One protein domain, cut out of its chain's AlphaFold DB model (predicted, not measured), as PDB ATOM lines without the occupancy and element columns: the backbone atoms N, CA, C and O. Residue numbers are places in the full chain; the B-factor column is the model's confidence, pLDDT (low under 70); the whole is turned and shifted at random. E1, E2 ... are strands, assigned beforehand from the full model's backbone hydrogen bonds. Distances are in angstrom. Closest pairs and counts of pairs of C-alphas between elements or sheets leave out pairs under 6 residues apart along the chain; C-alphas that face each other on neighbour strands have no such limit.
ATOM      1  N   CYS A  23     167.414 163.973 183.319       82.94
ATOM      2  CA  CYS A  23     166.192 163.515 183.974       82.94
ATOM      3  C   CYS A  23     166.469 162.876 185.337       82.94
ATOM      4  O   CYS A  23     165.634 162.951 186.238       82.94
ATOM      5  N   THR A  24     167.663 162.309 185.513       84.44
ATOM      6  CA  THR A  24     168.112 161.767 186.798       84.44
ATOM      7  C   THR A  24     168.494 162.883 187.778       84.44
ATOM      8  O   THR A  24     168.207 162.788 188.969       84.44
ATOM      9  N   ILE A  25     169.103 163.969 187.289       80.12
ATOM     10  CA  ILE A  25     169.554 165.101 188.125       80.12
ATOM     11  C   ILE A  25     168.395 166.047 188.455       80.12
ATOM     12  O   ILE A  25     168.378 166.690 189.504       80.12
ATOM     13  N   CYS A  26     167.420 166.146 187.553       76.38
ATOM     14  CA  CYS A  26     166.259 167.010 187.685       76.38
ATOM     15  C   CYS A  26     164.960 166.209 187.507       76.38
ATOM     16  O   CYS A  26     164.308 166.305 186.464       76.38
ATOM     17  N   PRO A  27     164.520 165.462 188.535       77.50
ATOM     18  CA  PRO A  27     163.251 164.733 188.488       77.50
ATOM     19  C   PRO A  27     162.053 165.658 188.221       77.50
ATOM     20  O   PRO A  27     161.120 165.298 187.508       77.50
ATOM     21  N   GLN A  28     162.104 166.892 188.740       75.94
ATOM     22  CA  GLN A  28     161.094 167.928 188.505       75.94
ATOM     23  C   GLN A  28     161.092 168.516 187.083       75.94
ATOM     24  O   GLN A  28     160.202 169.299 186.763       75.94
ATOM     25  N   CYS A  29     162.050 168.156 186.221       75.81
ATOM     26  CA  CYS A  29     162.098 168.651 184.846       75.81
ATOM     27  C   CYS A  29     161.068 167.990 183.912       75.81
ATOM     28  O   CYS A  29     160.936 168.423 182.771       75.81
ATOM     29  N   GLY A  30     160.319 166.981 184.375       75.62
ATOM     30  CA  GLY A  30     159.182 166.433 183.628       75.62
ATOM     31  C   GLY A  30     159.583 165.752 182.321       75.62
ATOM     32  O   GLY A  30     159.005 166.019 181.272       75.62
ATOM     33  N   CYS A  31     160.595 164.886 182.369       82.12
ATOM     34  CA  CYS A  31     161.051 164.163 181.190       82.12
ATOM     35  C   CYS A  31     160.022 163.138 180.663       82.12
ATOM     36  O   CYS A  31     159.326 162.514 181.467       82.12
ATOM     37  N   PRO A  32     159.981 162.879 179.337       83.06
ATOM     38  CA  PRO A  32     160.825 163.468 178.291       83.06
ATOM     39  C   PRO A  32     160.443 164.918 177.957       83.06
ATOM     40  O   PRO A  32     159.266 165.246 177.833       83.06
ATOM     41  N   LEU A  33     161.450 165.778 177.761       79.31
ATOM     42  CA  LEU A  33     161.236 167.170 177.357       79.31
ATOM     43  C   LEU A  33     160.716 167.226 175.915       79.31
ATOM     44  O   LEU A  33     161.379 166.772 174.980       79.31
ATOM     45  N   THR A  34     159.526 167.791 175.733       81.44
ATOM     46  CA  THR A  34     158.946 168.049 174.412       81.44
ATOM     47  C   THR A  34     159.496 169.343 173.817       81.44
ATOM     48  O   THR A  34     160.021 170.199 174.525       81.44
ATOM     49  N   VAL A  35     159.390 169.515 172.498       81.00
ATOM     50  CA  VAL A  35     159.768 170.782 171.856       81.00
ATOM     51  C   VAL A  35     158.802 171.882 172.304       81.00
ATOM     52  O   VAL A  35     157.590 171.722 172.169       81.00
ATOM     53  N   GLY A  36     159.337 172.990 172.815       79.06
ATOM     54  CA  GLY A  36     158.561 174.140 173.272       79.06
ATOM     55  C   GLY A  36     159.262 174.906 174.391       79.06
ATOM     56  O   GLY A  36     160.382 174.571 174.779       79.06
ATOM     57  N   ASP A  37     158.583 175.928 174.904       80.25
ATOM     58  CA  ASP A  37     159.070 176.718 176.030       80.25
ATOM     59  C   ASP A  37     158.799 175.989 177.349       80.25
ATOM     60  O   ASP A  37     157.659 175.638 177.663       80.25
ATOM     61  N   HIS A  38     159.848 175.799 178.148       74.81
ATOM     62  CA  HIS A  38     159.768 175.181 179.471       74.81
ATOM     63  C   HIS A  38     160.206 176.180 180.533       74.81
ATOM     64  O   HIS A  38     161.289 176.757 180.446       74.81
ATOM     65  N   THR A  39     159.379 176.376 181.559       75.56
ATOM     66  CA  THR A  39     159.744 177.173 182.738       75.56
ATOM     67  C   THR A  39     159.974 176.239 183.913       75.56
ATOM     68  O   THR A  39     159.057 175.555 184.360       75.56
ATOM     69  N   LEU A  40     161.201 176.229 184.429       67.19
ATOM     70  CA  LEU A  40     161.601 175.398 185.558       67.19
ATOM     71  C   LEU A  40     161.857 176.290 186.768       67.19
ATOM     72  O   LEU A  40     162.756 177.127 186.755       67.19
ATOM     73  N   THR A  41     161.070 176.101 187.826       66.81
ATOM     74  CA  THR A  41     161.327 176.731 189.127       66.81
ATOM     75  C   THR A  41     161.977 175.696 190.024       66.81
ATOM     76  O   THR A  41     161.304 174.826 190.572       66.81
ATOM     77  N   ILE A  42     163.301 175.763 190.139       59.94
ATOM     78  CA  ILE A  42     164.066 174.832 190.963       59.94
ATOM     79  C   ILE A  42     164.461 175.571 192.245       59.94
ATOM     80  O   ILE A  42     165.139 176.596 192.151       59.94
ATOM     81  N   PRO A  43     164.058 175.102 193.441       56.59
ATOM     82  CA  PRO A  43     164.596 175.637 194.682       56.59
ATOM     83  C   PRO A  43     166.081 175.263 194.758       56.59
ATOM     84  O   PRO A  43     166.434 174.104 194.970       56.59
ATOM     85  N   ILE A  44     166.963 176.238 194.531       55.81
ATOM     86  CA  ILE A  44     168.405 176.016 194.606       55.81
ATOM     87  C   ILE A  44     168.831 176.152 196.069       55.81
ATOM     88  O   ILE A  44     169.027 177.260 196.567       55.81
ATOM     89  N   THR A  45     169.003 175.025 196.757       56.00
ATOM     90  CA  THR A  45     169.740 174.992 198.026       56.00
ATOM     91  C   THR A  45     171.214 174.784 197.702       56.00
ATOM     92  O   THR A  45     171.634 173.676 197.370       56.00
ATOM     93  N   ILE A  46     172.005 175.857 197.753       59.47
ATOM     94  CA  ILE A  46     173.449 175.771 197.519       59.47
ATOM     95  C   ILE A  46     174.105 175.252 198.799       59.47
ATOM     96  O   ILE A  46     174.303 176.001 199.755       59.47
ATOM     97  N   TYR A  47     174.453 173.967 198.811       56.91
ATOM     98  CA  TYR A  47     175.348 173.403 199.817       56.91
ATOM     99  C   TYR A  47     176.777 173.785 199.447       56.91
ATOM    100  O   TYR A  47     177.450 173.112 198.673       56.91
ATOM    101  N   VAL A  48     177.211 174.932 199.954       61.31
ATOM    102  CA  VAL A  48     178.611 175.333 199.894       61.31
ATOM    103  C   VAL A  48     179.365 174.560 200.972       61.31
ATOM    104  O   VAL A  48     179.190 174.809 202.164       61.31
ATOM    105  N   ASP A  49     180.184 173.595 200.550       59.41
ATOM    106  CA  ASP A  49     181.200 172.997 201.416       59.41
ATOM    107  C   ASP A  49     182.086 174.099 202.022       59.41
ATOM    108  O   ASP A  49     182.175 175.208 201.495       59.41
ATOM    109  N   SER A  50     182.811 173.804 203.102       63.22
ATOM    110  CA  SER A  50     183.659 174.787 203.802       63.22
ATOM    111  C   SER A  50     184.717 175.478 202.922       63.22
ATOM    112  O   SER A  50     185.244 176.522 203.304       63.22
ATOM    113  N   TRP A  51     185.022 174.920 201.745       59.31
ATOM    114  CA  TRP A  51     185.919 175.496 200.742       59.31
ATOM    115  C   TRP A  51     185.220 176.407 199.721       59.31
ATOM    116  O   TRP A  51     185.898 177.151 199.013       59.31
ATOM    117  N   ALA A  52     183.891 176.375 199.617       60.09
ATOM    118  CA  ALA A  52     183.138 177.240 198.721       60.09
ATOM    119  C   ALA A  52     182.933 178.608 199.392       60.09
ATOM    120  O   ALA A  52     181.981 178.880 200.123       60.09
ATOM    121  N   LEU A  53     183.937 179.454 199.179       66.31
ATOM    122  CA  LEU A  53     184.111 180.752 199.817       66.31
ATOM    123  C   LEU A  53     183.121 181.799 199.278       66.31
ATOM    124  O   LEU A  53     182.667 181.740 198.136       66.31
ATOM    125  N   VAL A  54     182.847 182.826 200.084       76.94
ATOM    126  CA  VAL A  54     182.264 184.095 199.613       76.94
ATOM    127  C   VAL A  54     183.108 184.617 198.450       76.94
ATOM    128  O   VAL A  54     184.327 184.745 198.582       76.94
ATOM    129  N   GLY A  55     182.488 184.912 197.310       79.81
ATOM    130  CA  GLY A  55     183.256 185.244 196.114       79.81
ATOM    131  C   GLY A  55     182.443 185.406 194.839       79.81
ATOM    132  O   GLY A  55     181.214 185.323 194.834       79.81
ATOM    133  N   ASN A  56     183.174 185.665 193.752       85.62
ATOM    134  CA  ASN A  56     182.634 185.790 192.403       85.62
ATOM    135  C   ASN A  56     182.816 184.472 191.654       85.62
ATOM    136  O   ASN A  56     183.935 183.979 191.523       85.62
ATOM    137  N   TYR A  57     181.721 183.957 191.117       84.12
ATOM    138  CA  TYR A  57     181.652 182.703 190.395       84.12
ATOM    139  C   TYR A  57     181.122 182.930 188.982       84.12
ATOM    140  O   TYR A  57     180.378 183.873 188.692       84.12
ATOM    141  N   GLN A  58     181.521 182.022 188.106       90.12
ATOM    142  CA  GLN A  58     181.006 181.887 186.758       90.12
ATOM    143  C   GLN A  58     180.830 180.400 186.469       90.12
ATOM    144  O   GLN A  58     181.567 179.571 187.008       90.12
ATOM    145  N   GLY A  59     179.852 180.072 185.640       88.62
ATOM    146  CA  GLY A  59     179.531 178.702 185.283       88.62
ATOM    147  C   GLY A  59     178.996 178.619 183.866       88.62
ATOM    148  O   GLY A  59     178.473 179.586 183.315       88.62
ATOM    149  N   GLN A  60     179.130 177.440 183.285       91.12
ATOM    150  CA  GLN A  60     178.544 177.091 182.004       91.12
ATOM    151  C   GLN A  60     177.876 175.733 182.158       91.12
ATOM    152  O   GLN A  60     178.434 174.836 182.788       91.12
ATOM    153  N   VAL A  61     176.681 175.603 181.594       88.19
ATOM    154  CA  VAL A  61     175.953 174.344 181.504       88.19
ATOM    155  C   VAL A  61     175.755 174.034 180.032       88.19
ATOM    156  O   VAL A  61     175.091 174.786 179.317       88.19
ATOM    157  N   ASP A  62     176.330 172.920 179.597       91.06
ATOM    158  CA  ASP A  62     176.128 172.381 178.262       91.06
ATOM    159  C   ASP A  62     175.111 171.244 178.335       91.06
ATOM    160  O   ASP A  62     175.218 170.341 179.165       91.06
ATOM    161  N   ILE A  63     174.110 171.296 177.463       87.62
ATOM    162  CA  ILE A  63     173.055 170.290 177.357       87.62
ATOM    163  C   ILE A  63     173.161 169.676 175.971       87.62
ATOM    164  O   ILE A  63     173.173 170.391 174.969       87.62
ATOM    165  N   GLN A  64     173.215 168.351 175.898       87.88
ATOM    166  CA  GLN A  64     173.247 167.627 174.636       87.88
ATOM    167  C   GLN A  64     172.119 166.598 174.588       87.88
ATOM    168  O   GLN A  64     171.894 165.865 175.546       87.88
ATOM    169  N   THR A  65     171.414 166.530 173.461       85.19
ATOM    170  CA  THR A  65     170.433 165.473 173.200       85.19
ATOM    171  C   THR A  65     171.110 164.250 172.584       85.19
ATOM    172  O   THR A  65     172.166 164.350 171.954       85.19
ATOM    173  N   SER A  66     170.461 163.088 172.669       83.19
ATOM    174  CA  SER A  66     170.917 161.859 172.002       83.19
ATOM    175  C   SER A  66     171.009 161.990 170.474       83.19
ATOM    176  O   SER A  66     171.830 161.328 169.848       83.19
ATOM    177  N   SER A  67     170.216 162.882 169.868       84.75
ATOM    178  CA  SER A  67     170.300 163.228 168.440       84.75
ATOM    179  C   SER A  67     171.490 164.130 168.087       84.75
ATOM    180  O   SER A  67     171.721 164.409 166.913       84.75
ATOM    181  N   GLY A  68     172.243 164.594 169.088       83.12
ATOM    182  CA  GLY A  68     173.425 165.434 168.922       83.12
ATOM    183  C   GLY A  68     173.157 166.938 168.940       83.12
ATOM    184  O   GLY A  68     174.114 167.703 168.804       83.12
ATOM    185  N   ALA A  69     171.911 167.383 169.134       84.12
ATOM    186  CA  ALA A  69     171.615 168.803 169.306       84.12
ATOM    187  C   ALA A  69     172.234 169.305 170.617       84.12
ATOM    188  O   ALA A  69     172.167 168.622 171.639       84.12
ATOM    189  N   LYS A  70     172.849 170.491 170.579       87.44
ATOM    190  CA  LYS A  70     173.548 171.088 171.721       87.44
ATOM    191  C   LYS A  70     172.925 172.429 172.082       87.44
ATOM    192  O   LYS A  70     172.682 173.253 171.204       87.44
ATOM    193  N   GLY A  71     172.709 172.638 173.370       86.75
ATOM    194  CA  GLY A  71     172.392 173.920 173.983       86.75
ATOM    195  C   GLY A  71     173.479 174.286 174.987       86.75
ATOM    196  O   GLY A  71     174.100 173.410 175.581       86.75
ATOM    197  N   CYS A  72     173.719 175.579 175.167       88.94
ATOM    198  CA  CYS A  72     174.696 176.093 176.118       88.94
ATOM    199  C   CYS A  72     174.072 177.266 176.868       88.94
ATOM    200  O   CYS A  72     173.481 178.156 176.252       88.94
ATOM    201  N   VAL A  73     174.213 177.265 178.190       87.38
ATOM    202  CA  VAL A  73     173.825 178.377 179.056       87.38
ATOM    203  C   VAL A  73     175.045 178.809 179.850       87.38
ATOM    204  O   VAL A  73     175.613 178.028 180.610       87.38
ATOM    205  N   GLN A  74     175.446 180.067 179.692       90.12
ATOM    206  CA  GLN A  74     176.530 180.667 180.461       90.12
ATOM    207  C   GLN A  74     175.959 181.606 181.517       90.12
ATOM    208  O   GLN A  74     175.136 182.472 181.222       90.12
ATOM    209  N   VAL A  75     176.435 181.453 182.749       85.94
ATOM    210  CA  VAL A  75     176.094 182.314 183.875       85.94
ATOM    211  C   VAL A  75     177.373 182.984 184.354       85.94
ATOM    212  O   VAL A  75     178.339 182.333 184.749       85.94
ATOM    213  N   SER A  76     177.383 184.308 184.318       86.88
ATOM    214  CA  SER A  76     178.495 185.134 184.783       86.88
ATOM    215  C   SER A  76     178.026 186.072 185.891       86.88
ATOM    216  O   SER A  76     176.827 186.282 186.070       86.88
ATOM    217  N   ASN A  77     178.974 186.640 186.639       82.44
ATOM    218  CA  ASN A  77     178.711 187.600 187.719       82.44
ATOM    219  C   ASN A  77     177.858 187.042 188.876       82.44
ATOM    220  O   ASN A  77     177.119 187.786 189.522       82.44
ATOM    221  N   VAL A  78     177.976 185.744 189.176       81.88
ATOM    222  CA  VAL A  78     177.338 185.162 190.363       81.88
ATOM    223  C   VAL A  78     178.153 185.563 191.584       81.88
ATOM    224  O   VAL A  78     179.313 185.186 191.710       81.88
ATOM    225  N   HIS A  79     177.560 186.330 192.491       82.75
ATOM    226  CA  HIS A  79     178.241 186.794 193.695       82.75
ATOM    227  C   HIS A  79     177.611 186.163 194.938       82.75
ATOM    228  O   HIS A  79     176.486 186.502 195.313       82.75
ATOM    229  N   ILE A  80     178.340 185.252 195.582       78.06
ATOM    230  CA  ILE A  80     177.892 184.588 196.811       78.06
ATOM    231  C   ILE A  80     178.305 185.448 198.002       78.06
ATOM    232  O   ILE A  80     179.489 185.730 198.178       78.06
ATOM    233  N   LYS A  81     177.331 185.838 198.832       77.06
ATOM    234  CA  LYS A  81     177.543 186.572 200.089       77.06
ATOM    235  C   LYS A  81     177.283 185.656 201.282       77.06
ATOM    236  O   LYS A  81     176.420 184.789 201.220       77.06
TER     237      LYS A  81
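AT A GLANCE: This is residues 23 to 81 of the 84 residues of the protein "Hypothetical protein" of Rotaria sp. Silwood2 (UniProt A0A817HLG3). With little regular structure, this is one long two-stranded hairpin, E1 and E2, and a long loop, residues 23 to 54, whose residues 35 to 50 run the length of the domain beside it. The printed part has 59 residues and no named helix; E1 then E2, an antiparallel sheet, hold only 21 of them, class all strand. It is loose, with a radius of gyration of the C-alphas of 14.6 A, and elongated, spanning 38 by 21 by 19 A.

HOW THE PARTS SIT: After residues 23 to 54, look at E1, residues 55 to 64, and E2, residues 70 to 80: a hairpin with a tight link, antiparallel at 167 degrees. Facing C-alphas 60 and 74 are 4.4 A apart. Within hydrogen-bond range you find N 57 and O 78, 2.8 A, and N 63 and O 71, 2.8 A. E2 bends by 62 degrees at residue 77.

IN THESE COORDINATES: Find C-alpha 55 at (183.256, 185.244, 196.114); from there E1 runs 29.5 A. E2 runs 28.8 A to C-alpha 80 at (177.892, 184.588, 196.811).

THE WHOLE: The farthest C-alphas, Val 35 and Ser 50, are 40.1 A apart. The printed part has no cut. Residues 40 to 53 are under pLDDT 70.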